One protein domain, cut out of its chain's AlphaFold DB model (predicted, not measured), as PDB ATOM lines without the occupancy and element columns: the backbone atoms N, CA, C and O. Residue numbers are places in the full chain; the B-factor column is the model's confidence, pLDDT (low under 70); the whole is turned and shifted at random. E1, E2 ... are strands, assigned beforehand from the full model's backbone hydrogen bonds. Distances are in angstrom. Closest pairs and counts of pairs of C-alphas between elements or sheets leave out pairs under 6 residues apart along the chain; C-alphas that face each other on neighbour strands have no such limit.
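AT A GLANCE: This is residues 67 to 147 of the 148 residues of the protein "carbonic anhydrase 15-like" of Puma concolor (UniProt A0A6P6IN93). A single strongly twisted sheet is bent into two wings by its long strand E5, which turns by 69 degrees at residue 125. The short strands E4 and E1 make one wing beside the first part of E5, E3 and E2 make the other beside its later part, and E6 covers the other side of E5. The printed part has 81 residues with six named strands, E1 to E6 in chain order, and no named helix; the class is all strand, though under half of the residues, 35, are in named elements. The sheet is branched and its neighbour pairs are antiparallel; the whole is loose, with a radius of gyration of the C-alphas of 14.7 A, and flat, spanning 39 by 39 by 21 A.

HOW THE PARTS SIT: E5, residues 122 to 131, has three neighbours in staggered pairing. On one side of it lie E4, residues 111 to 114, with N 112 and O 122 3.0 A apart, and E3, residues 98 to 102, with N 100 and O 128 3.1 A apart, both within hydrogen-bond range. E6, residues 140 to 146, lies on the other side, with N 142 and O 129 within range at 3.0 A. E4, E5 and E6 form a meander, each strand the antiparallel neighbour of the one before. The edge strand E1, residues 76 to 79, is antiparallel to E4 at 155 degrees, with N 77 and O 113 within range at 2.8 A. E2, residues 89 to 93, forms a hairpin with E3, with N 92 and O 99 within range at 2.8 A. E1 and E3 are apart.

IN THESE COORDINATES: E1 begins at C-alpha 76, (54.880, 9.761, 44.282). E5 is 22.4 A long and E6 19.3 A; E6 ends at C-alpha 146, (39.698, 6.366, 46.832).

THE WHOLE: The C-alphas of Gln 68 and Pro 88, the two farthest apart, are 40.8 A apart. The printed part has no cut and no long link. Residues 104 to 108 and 124 to 136 have pLDDT under 70.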
ATOM      1  N   VAL A  67      55.751  27.348  53.257       95.31
ATOM      2  CA  VAL A  67      55.882  25.897  53.060       95.31
ATOM      3  C   VAL A  67      57.210  25.375  53.606       95.31
ATOM      4  O   VAL A  67      58.263  25.994  53.469       95.31
ATOM      5  N   GLN A  68      57.168  24.178  54.186       95.94
ATOM      6  CA  GLN A  68      58.351  23.470  54.663       95.94
ATOM      7  C   GLN A  68      58.553  22.209  53.833       95.94
ATOM      8  O   GLN A  68      57.629  21.421  53.638       95.94
ATOM      9  N   ARG A  69      59.777  22.013  53.336       93.81
ATOM     10  CA  ARG A  69      60.131  20.788  52.622       93.81
ATOM     11  C   ARG A  69      60.292  19.651  53.623       93.81
ATOM     12  O   ARG A  69      61.227  19.672  54.420       93.81
ATOM     13  N   ASP A  70      59.452  18.635  53.502       95.12
ATOM     14  CA  ASP A  70      59.592  17.389  54.247       95.12
ATOM     15  C   ASP A  70      60.321  16.333  53.387       95.12
ATOM     16  O   ASP A  70      59.767  15.846  52.396       95.12
ATOM     17  N   PRO A  71      61.580  15.978  53.710       93.12
ATOM     18  CA  PRO A  71      62.334  14.977  52.959       93.12
ATOM     19  C   PRO A  71      61.843  13.540  53.195       93.12
ATOM     20  O   PRO A  71      62.234  12.651  52.440       93.12
ATOM     21  N   THR A  72      61.016  13.292  54.216       95.12
ATOM     22  CA  THR A  72      60.536  11.948  54.571       95.12
ATOM     23  C   THR A  72      59.402  11.462  53.672       95.12
ATOM     24  O   THR A  72      59.211  10.255  53.541       95.12
ATOM     25  N   LEU A  73      58.702  12.378  52.990       94.69
ATOM     26  CA  LEU A  73      57.568  12.053  52.118       94.69
ATOM     27  C   LEU A  73      57.961  11.154  50.937       94.69
ATOM     28  O   LEU A  73      57.142  10.370  50.456       94.69
ATOM     29  N   GLY A  74      59.212  11.238  50.473       93.62
ATOM     30  CA  GLY A  74      59.658  10.528  49.275       93.62
ATOM     31  C   GLY A  74      58.885  10.949  48.010       93.62
ATOM     32  O   GLY A  74      58.187  11.964  48.006       93.62
ATOM     33  N   PRO A  75      59.037  10.212  46.898       94.75
ATOM     34  CA  PRO A  75      58.329  10.508  45.656       94.75
ATOM     35  C   PRO A  75      56.905   9.934  45.643       94.75
ATOM     36  O   PRO A  75      56.601   8.963  46.339       94.75
ATOM     37  N   PHE A  76      56.063  10.476  44.761       93.75
ATOM     38  CA  PHE A  76      54.880   9.761  44.282       93.75
ATOM     39  C   PHE A  76      55.305   8.578  43.408       93.75
ATOM     40  O   PHE A  76      56.189   8.700  42.559       93.75
ATOM     41  N   ILE A  77      54.639   7.443  43.589       93.00
ATOM     42  CA  ILE A  77      54.786   6.249  42.763       93.00
ATOM     43  C   ILE A  77      53.466   6.064  42.018       93.00
ATOM     44  O   ILE A  77      52.453   5.741  42.634       93.00
ATOM     45  N   LEU A  78      53.495   6.291  40.706       91.56
ATOM     46  CA  LEU A  78      52.347   6.164  39.810       91.56
ATOM     47  C   LEU A  78      52.455   4.845  39.044       91.56
ATOM     48  O   LEU A  78      53.368   4.669  38.238       91.56
ATOM     49  N   GLN A  79      51.529   3.921  39.281       89.56
ATOM     50  CA  GLN A  79      51.462   2.641  38.581       89.56
ATOM     51  C   GLN A  79      50.274   2.634  37.612       89.56
ATOM     52  O   GLN A  79      49.207   3.145  37.936       89.56
ATOM     53  N   GLY A  80      50.478   2.117  36.397       87.00
ATOM     54  CA  GLY A  80      49.434   2.004  35.367       87.00
ATOM     55  C   GLY A  80      49.124   3.288  34.583       87.00
ATOM     56  O   GLY A  80      48.476   3.209  33.546       87.00
ATOM     57  N   TYR A  81      49.626   4.454  35.008       88.19
ATOM     58  CA  TYR A  81      49.386   5.755  34.352       88.19
ATOM     59  C   TYR A  81      50.160   5.966  33.036       88.19
ATOM     60  O   TYR A  81      49.968   6.967  32.352       88.19
ATOM     61  N   ASN A  82      51.049   5.043  32.667       88.69
ATOM     62  CA  ASN A  82      51.829   5.088  31.426       88.69
ATOM     63  C   ASN A  82      51.097   4.471  30.221       88.69
ATOM     64  O   ASN A  82      51.616   4.501  29.106       88.69
ATOM     65  N   THR A  83      49.919   3.891  30.438       83.06
ATOM     66  CA  THR A  83      49.092   3.261  29.407       83.06
ATOM     67  C   THR A  83      47.638   3.635  29.628       83.06
ATOM     68  O   THR A  83      47.180   3.646  30.766       83.06
ATOM     69  N   ALA A  84      46.897   3.891  28.553       83.31
ATOM     70  CA  ALA A  84      45.454   4.070  28.640       83.31
ATOM     71  C   ALA A  84      44.790   2.733  29.031       83.31
ATOM     72  O   ALA A  84      44.989   1.752  28.306       83.31
ATOM     73  N   PRO A  85      44.021   2.656  30.140       83.88
ATOM     74  CA  PRO A  85      43.276   1.445  30.456       83.88
ATOM     75  C   PRO A  85      42.327   1.044  29.317       83.88
ATOM     76  O   PRO A  85      41.717   1.920  28.702       83.88
ATOM     77  N   PRO A  86      42.188  -0.263  29.037       81.31
ATOM     78  CA  PRO A  86      41.456  -0.757  27.872       81.31
ATOM     79  C   PRO A  86      39.928  -0.721  28.021       81.31
ATOM     80  O   PRO A  86      39.230  -0.978  27.042       81.31
ATOM     81  N   GLY A  87      39.402  -0.474  29.224       82.12
ATOM     82  CA  GLY A  87      37.959  -0.384  29.447       82.12
ATOM     83  C   GLY A  87      37.349   0.912  28.892       82.12
ATOM     84  O   GLY A  87      38.059   1.707  28.273       82.12
ATOM     85  N   PRO A  88      36.026   1.111  29.028       84.81
ATOM     86  CA  PRO A  88      35.338   2.273  28.480       84.81
ATOM     87  C   PRO A  88      35.664   3.557  29.251       84.81
ATOM     88  O   PRO A  88      35.860   3.558  30.467       84.81
ATOM     89  N   TRP A  89      35.726   4.662  28.509       88.25
ATOM     90  CA  TRP A  89      35.955   6.000  29.044       88.25
ATOM     91  C   TRP A  89      34.738   6.846  28.695       88.25
ATOM     92  O   TRP A  89      34.356   6.928  27.525       88.25
ATOM     93  N   THR A  90      34.138   7.478  29.695       90.06
ATOM     94  CA  THR A  90      32.965   8.331  29.507       90.06
ATOM     95  C   THR A  90      33.317   9.746  29.911       90.06
ATOM     96  O   THR A  90      33.828   9.981  31.001       90.06
ATOM     97  N   LEU A  91      33.059  10.688  29.010       91.56
ATOM     98  CA  LEU A  91      33.175  12.106  29.298       91.56
ATOM     99  C   LEU A  91      31.773  12.655  29.537       91.56
ATOM    100  O   LEU A  91      30.919  12.569  28.656       91.56
ATOM    101  N   GLU A  92      31.553  13.203  30.718       90.31
ATOM    102  CA  GLU A  92      30.274  13.741  31.156       90.31
ATOM    103  C   GLU A  92      30.423  15.229  31.457       90.31
ATOM    104  O   GLU A  92      31.438  15.666  31.988       90.31
ATOM    105  N   ASN A  93      29.427  16.024  31.082       89.25
ATOM    106  CA  ASN A  93      29.294  17.396  31.549       89.25
ATOM    107  C   ASN A  93      28.102  17.418  32.503       89.25
ATOM    108  O   ASN A  93      26.967  17.306  32.043       89.25
ATOM    109  N   ASP A  94      28.369  17.544  33.801       85.62
ATOM    110  CA  ASP A  94      27.350  17.511  34.860       85.62
ATOM    111  C   ASP A  94      26.711  18.890  35.116       85.62
ATOM    112  O   ASP A  94      26.017  19.101  36.107       85.62
ATOM    113  N   GLY A  95      26.970  19.865  34.236       85.06
ATOM    114  CA  GLY A  95      26.554  21.256  34.400       85.06
ATOM    115  C   GLY A  95      27.510  22.084  35.264       85.06
ATOM    116  O   GLY A  95      27.453  23.315  35.207       85.06
ATOM    117  N   HIS A  96      28.433  21.445  35.991       83.12
ATOM    118  CA  HIS A  96      29.397  22.112  36.861       83.12
ATOM    119  C   HIS A  96      30.845  22.004  36.394       83.12
ATOM    120  O   HIS A  96      31.613  22.961  36.512       83.12
ATOM    121  N   THR A  97      31.216  20.848  35.864       86.25
ATOM    122  CA  THR A  97      32.539  20.517  35.349       86.25
ATOM    123  C   THR A  97      32.391  19.479  34.239       86.25
ATOM    124  O   THR A  97      31.344  18.872  34.032       86.25
ATOM    125  N   VAL A  98      33.480  19.242  33.514       89.31
ATOM    126  CA  VAL A  98      33.616  18.006  32.750       89.31
ATOM    127  C   VAL A  98      34.209  16.936  33.667       89.31
ATOM    128  O   VAL A  98      35.239  17.181  34.300       89.31
ATOM    129  N   LEU A  99      33.550  15.784  33.747       88.56
ATOM    130  CA  LEU A  99      33.966  14.585  34.462       88.56
ATOM    131  C   LEU A  99      34.465  13.547  33.458       88.56
ATOM    132  O   LEU A  99      33.758  13.187  32.518       88.56
ATOM    133  N   LEU A 100      35.682  13.044  33.650       88.44
ATOM    134  CA  LEU A 100      36.151  11.859  32.930       88.44
ATOM    135  C   LEU A 100      36.000  10.634  33.820       88.44
ATOM    136  O   LEU A 100      36.780  10.502  34.759       88.44
ATOM    137  N   HIS A 101      35.073   9.750  33.460       86.62
ATOM    138  CA  HIS A 101      34.883   8.423  34.028       86.62
ATOM    139  C   HIS A 101      35.781   7.400  33.334       86.62
ATOM    140  O   HIS A 101      35.677   7.211  32.122       86.62
ATOM    141  N   ILE A 102      36.652   6.730  34.091       84.44
ATOM    142  CA  ILE A 102      37.499   5.645  33.574       84.44
ATOM    143  C   ILE A 102      37.083   4.349  34.261       84.44
ATOM    144  O   ILE A 102      37.410   4.136  35.432       84.44
ATOM    145  N   ASP A 103      36.393   3.473  33.529       79.50
ATOM    146  CA  ASP A 103      36.255   2.080  33.941       79.50
ATOM    147  C   ASP A 103      37.505   1.348  33.482       79.50
ATOM    148  O   ASP A 103      37.657   0.921  32.340       79.50
ATOM    149  N   ALA A 104      38.463   1.284  34.388       68.62
ATOM    150  CA  ALA A 104      39.758   0.735  34.078       68.62
ATOM    151  C   ALA A 104      39.699  -0.826  34.004       68.62
ATOM    152  O   ALA A 104      40.577  -1.471  33.420       68.62
ATOM    153  N   GLY A 105      38.590  -1.440  34.443       66.56
ATOM    154  CA  GLY A 105      38.357  -2.882  34.418       66.56
ATOM    155  C   GLY A 105      39.136  -3.656  35.495       66.56
ATOM    156  O   GLY A 105      39.988  -3.108  36.192       66.56
ATOM    157  N   PRO A 106      38.901  -4.974  35.645       65.38
ATOM    158  CA  PRO A 106      39.504  -5.771  36.723       65.38
ATOM    159  C   PRO A 106      41.033  -5.896  36.642       65.38
ATOM    160  O   PRO A 106      41.667  -6.275  37.623       65.38
ATOM    161  N   GLN A 107      41.613  -5.641  35.464       60.34
ATOM    162  CA  GLN A 107      43.042  -5.812  35.184       60.34
ATOM    163  C   GLN A 107      43.835  -4.501  35.201       60.34
ATOM    164  O   GLN A 107      45.063  -4.532  35.120       60.34
ATOM    165  N   SER A 108      43.177  -3.344  35.295       65.62
ATOM    166  CA  SER A 108      43.896  -2.083  35.448       65.62
ATOM    167  C   SER A 108      44.313  -1.860  36.893       65.62
ATOM    168  O   SER A 108      43.494  -1.917  37.810       65.62
ATOM    169  N   HIS A 109      45.573  -1.498  37.071       72.75
ATOM    170  CA  HIS A 109      46.112  -1.053  38.346       72.75
ATOM    171  C   HIS A 109      46.520   0.413  38.222       72.75
ATOM    172  O   HIS A 109      47.710   0.710  38.160       72.75
ATOM    173  N   LEU A 110      45.534   1.316  38.123       84.94
ATOM    174  CA  LEU A 110      45.774   2.743  38.343       84.94
ATOM    175  C   LEU A 110      45.927   2.961  39.845       84.94
ATOM    176  O   LEU A 110      44.942   3.023  40.581       84.94
ATOM    177  N   GLU A 111      47.172   3.019  40.299       87.31
ATOM    178  CA  GLU A 111      47.501   3.120  41.717       87.31
ATOM    179  C   GLU A 111      48.480   4.263  41.962       87.31
ATOM    180  O   GLU A 111      49.449   4.443  41.215       87.31
ATOM    181  N   ILE A 112      48.249   5.003  43.045       90.38
ATOM    182  CA  ILE A 112      49.183   6.007  43.552       90.38
ATOM    183  C   ILE A 112      49.628   5.603  44.960       90.38
ATOM    184  O   ILE A 112      48.820   5.236  45.817       90.38
ATOM    185  N   ARG A 113      50.943   5.634  45.184       92.00
ATOM    186  CA  ARG A 113      51.607   5.318  46.461       92.00
ATOM    187  C   ARG A 113      52.680   6.372  46.770       92.00
ATOM    188  O   ARG A 113      53.063   7.143  45.890       92.00
ATOM    189  N   GLY A 114      53.228   6.352  47.984       93.25
ATOM    190  CA  GLY A 114      54.309   7.259  48.394       93.25
ATOM    191  C   GLY A 114      53.807   8.662  48.746       93.25
ATOM    192  O   GLY A 114      52.624   8.836  49.015       93.25
ATOM    193  N   ALA A 115      54.708   9.648  48.784       93.25
ATOM    194  CA  ALA A 115      54.414  11.047  49.133       93.25
ATOM    195  C   ALA A 115      53.629  11.238  50.452       93.25
ATOM    196  O   ALA A 115      52.833  12.165  50.583       93.25
ATOM    197  N   GLY A 116      53.834  10.345  51.426       91.38
ATOM    198  CA  GLY A 116      53.112  10.356  52.703       91.38
ATOM    199  C   GLY A 116      51.686   9.787  52.669       91.38
ATOM    200  O   GLY A 116      51.015   9.822  53.697       91.38
ATOM    201  N   LEU A 117      51.220   9.236  51.539       90.62
ATOM    202  CA  LEU A 117      49.948   8.511  51.484       90.62
ATOM    203  C   LEU A 117      50.027   7.231  52.338       90.62
ATOM    204  O   LEU A 117      51.015   6.492  52.224       90.62
ATOM    205  N   PRO A 118      49.020   6.941  53.184       86.62
ATOM    206  CA  PRO A 118      49.006   5.720  53.983       86.62
ATOM    207  C   PRO A 118      48.834   4.478  53.093       86.62
ATOM    208  O   PRO A 118      48.483   4.568  51.920       86.62
ATOM    209  N   LEU A 119      49.132   3.300  53.646       79.19
ATOM    210  CA  LEU A 119      48.925   2.014  52.970       79.19
ATOM    211  C   LEU A 119      47.495   1.495  53.223       79.19
ATOM    212  O   LEU A 119      46.995   1.709  54.329       79.19
ATOM    213  N   PRO A 120      46.873   0.745  52.282       81.44
ATOM    214  CA  PRO A 120      47.405   0.260  50.999       81.44
ATOM    215  C   PRO A 120      47.404   1.343  49.907       81.44
ATOM    216  O   PRO A 120      47.129   2.502  50.173       81.44
ATOM    217  N   ALA A 121      47.751   0.982  48.669       76.12
ATOM    218  CA  ALA A 121      47.705   1.935  47.561       76.12
ATOM    219  C   ALA A 121      46.306   2.486  47.319       76.12
ATOM    220  O   ALA A 121      45.334   1.728  47.316       76.12
ATOM    221  N   TYR A 122      46.250   3.777  47.016       76.44
ATOM    222  CA  TYR A 122      45.026   4.443  46.615       76.44
ATOM    223  C   TYR A 122      44.738   4.126  45.155       76.44
ATOM    224  O   TYR A 122      45.621   4.257  44.297       76.44
ATOM    225  N   ARG A 123      43.504   3.704  44.875       74.69
ATOM    226  CA  ARG A 123      43.063   3.423  43.510       74.69
ATOM    227  C   ARG A 123      42.516   4.692  42.888       74.69
ATOM    228  O   ARG A 123      41.694   5.391  43.479       74.69
ATOM    229  N   GLY A 124      42.964   4.970  41.671       61.41
ATOM    230  CA  GLY A 124      42.317   5.966  40.836       61.41
ATOM    231  C   GLY A 124      40.986   5.416  40.352       61.41
ATOM    232  O   GLY A 124      40.959   4.599  39.435       61.41
ATOM    233  N   HIS A 125      39.888   5.877  40.940       60.38
ATOM    234  CA  HIS A 125      38.618   5.871  40.231       60.38
ATOM    235  C   HIS A 125      38.676   7.073  39.310       60.38
ATOM    236  O   HIS A 125      38.865   8.191  39.780       60.38
ATOM    237  N   GLY A 126      38.645   6.840  37.998       54.12
ATOM    238  CA  GLY A 126      38.771   7.918  37.031       54.12
ATOM    239  C   GLY A 126      37.602   8.860  37.203       54.12
ATOM    240  O   GLY A 126      36.553   8.595  36.657       54.12
ATOM    241  N   GLN A 127      37.761   9.895  38.007       56.59
ATOM    242  CA  GLN A 127      36.959  11.093  37.970       56.59
ATOM    243  C   GLN A 127      37.978  12.210  37.914       56.59
ATOM    244  O   GLN A 127      38.572  12.605  38.920       56.59
ATOM    245  N   CYS A 128      38.256  12.635  36.686       61.19
ATOM    246  CA  CYS A 128      39.028  13.838  36.472       61.19
ATOM    247  C   CYS A 128      38.070  15.011  36.362       61.19
ATOM    248  O   CYS A 128      37.178  14.963  35.517       61.19
ATOM    249  N   THR A 129      38.263  16.050  37.171       60.19
ATOM    250  CA  THR A 129      37.498  17.297  37.040       60.19
ATOM    251  C   THR A 129      38.396  18.410  36.520       60.19
ATOM    252  O   THR A 129      39.578  18.490  36.873       60.19
ATOM    253  N   VAL A 130      37.846  19.247  35.640       58.66
ATOM    254  CA  VAL A 130      38.513  20.449  35.129       58.66
ATOM    255  C   VAL A 130      37.739  21.650  35.646       58.66
ATOM    256  O   VAL A 130      36.683  21.989  35.119       58.66
ATOM    257  N   GLY A 131      38.264  22.277  36.697       56.47
ATOM    258  CA  GLY A 131      37.645  23.439  37.330       56.47
ATOM    259  C   GLY A 131      38.290  24.766  36.913       56.47
ATOM    260  O   GLY A 131      39.471  24.787  36.532       56.47
ATOM    261  N   PRO A 132      37.553  25.892  37.008       53.22
ATOM    262  CA  PRO A 132      38.156  27.219  36.952       53.22
ATOM    263  C   PRO A 132      39.144  27.365  38.117       53.22
ATOM    264  O   PRO A 132      38.812  27.063  39.263       53.22
ATOM    265  N   SER A 133      40.377  27.797  37.839       55.09
ATOM    266  CA  SER A 133      41.349  28.006  38.913       55.09
ATOM    267  C   SER A 133      41.040  29.311  39.654       55.09
ATOM    268  O   SER A 133      40.725  30.333  39.044       55.09
ATOM    269  N   GLY A 134      41.167  29.296  40.978       53.03
ATOM    270  CA  GLY A 134      41.001  30.473  41.831       53.03
ATOM    271  C   GLY A 134      42.179  31.456  41.802       53.03
ATOM    272  O   GLY A 134      42.453  32.065  42.831       53.03
ATOM    273  N   GLY A 135      42.916  31.607  40.690       62.16
ATOM    274  CA  GLY A 135      43.945  32.653  40.611       62.16
ATOM    275  C   GLY A 135      44.946  32.552  39.458       62.16
ATOM    276  O   GLY A 135      44.893  33.345  38.524       62.16
ATOM    277  N   GLN A 136      45.915  31.635  39.553       65.81
ATOM    278  CA  GLN A 136      47.196  31.724  38.822       65.81
ATOM    279  C   GLN A 136      47.220  31.016  37.452       65.81
ATOM    280  O   GLN A 136      48.035  31.365  36.597       65.81
ATOM    281  N   TYR A 137      46.361  30.017  37.232       77.25
ATOM    282  CA  TYR A 137      46.393  29.152  36.044       77.25
ATOM    283  C   TYR A 137      45.053  29.167  35.292       77.25
ATOM    284  O   TYR A 137      44.012  29.421  35.886       77.25
ATOM    285  N   PRO A 138      45.014  28.898  33.979       77.56
ATOM    286  CA  PRO A 138      43.749  28.917  33.238       77.56
ATOM    287  C   PRO A 138      42.788  27.789  33.654       77.56
ATOM    288  O   PRO A 138      41.578  27.932  33.508       77.56
ATOM    289  N   SER A 139      43.309  26.678  34.179       81.06
ATOM    290  CA  SER A 139      42.523  25.524  34.623       81.06
ATOM    291  C   SER A 139      43.290  24.682  35.645       81.06
ATOM    292  O   SER A 139      44.502  24.839  35.825       81.06
ATOM    293  N   THR A 140      42.587  23.790  36.342       84.00
ATOM    294  CA  THR A 140      43.188  22.796  37.245       84.00
ATOM    295  C   THR A 140      42.559  21.428  37.003       84.00
ATOM    296  O   THR A 140      41.338  21.325  36.908       84.00
ATOM    297  N   LEU A 141      43.400  20.397  36.885       86.00
ATOM    298  CA  LEU A 141      42.989  18.998  36.773       86.00
ATOM    299  C   LEU A 141      43.038  18.352  38.157       86.00
ATOM    300  O   LEU A 141      44.110  18.276  38.758       86.00
ATOM    301  N   HIS A 142      41.908  17.843  38.629       88.62
ATOM    302  CA  HIS A 142      41.855  17.041  39.847       88.62
ATOM    303  C   HIS A 142      41.724  15.574  39.465       88.62
ATOM    304  O   HIS A 142      40.796  15.230  38.746       88.62
ATOM    305  N   VAL A 143      42.628  14.722  39.947       86.69
ATOM    306  CA  VAL A 143      42.506  13.260  39.844       86.69
ATOM    307  C   VAL A 143      42.039  12.752  41.200       86.69
ATOM    308  O   VAL A 143      42.777  12.852  42.179       86.69
ATOM    309  N   VAL A 144      40.808  12.250  41.269       85.00
ATOM    310  CA  VAL A 144      40.236  11.730  42.515       85.00
ATOM    311  C   VAL A 144      40.685  10.284  42.724       85.00
ATOM    312  O   VAL A 144      40.655   9.466  41.807       85.00
ATOM    313  N   LEU A 145      41.124   9.971  43.940       81.25
ATOM    314  CA  LEU A 145      41.517   8.626  44.348       81.25
ATOM    315  C   LEU A 145      40.660   8.206  45.536       81.25
ATOM    316  O   LEU A 145      40.319   9.046  46.370       81.25
ATOM    317  N   THR A 146      40.371   6.917  45.652       78.31
ATOM    318  CA  THR A 146      39.698   6.366  46.832       78.31
ATOM    319  C   THR A 146      40.590   5.362  47.541       78.31
ATOM    320  O   THR A 146      41.509   4.776  46.955       78.31
ATOM    321  N   GLU A 147      40.308   5.177  48.828       71.44
ATOM    322  CA  GLU A 147      40.829   4.041  49.580       71.44
ATOM    323  C   GLU A 147      40.341   2.729  48.927       71.44
ATOM    324  O   GLU A 147      39.266   2.725  48.310       71.44
TER     325      GLU A 147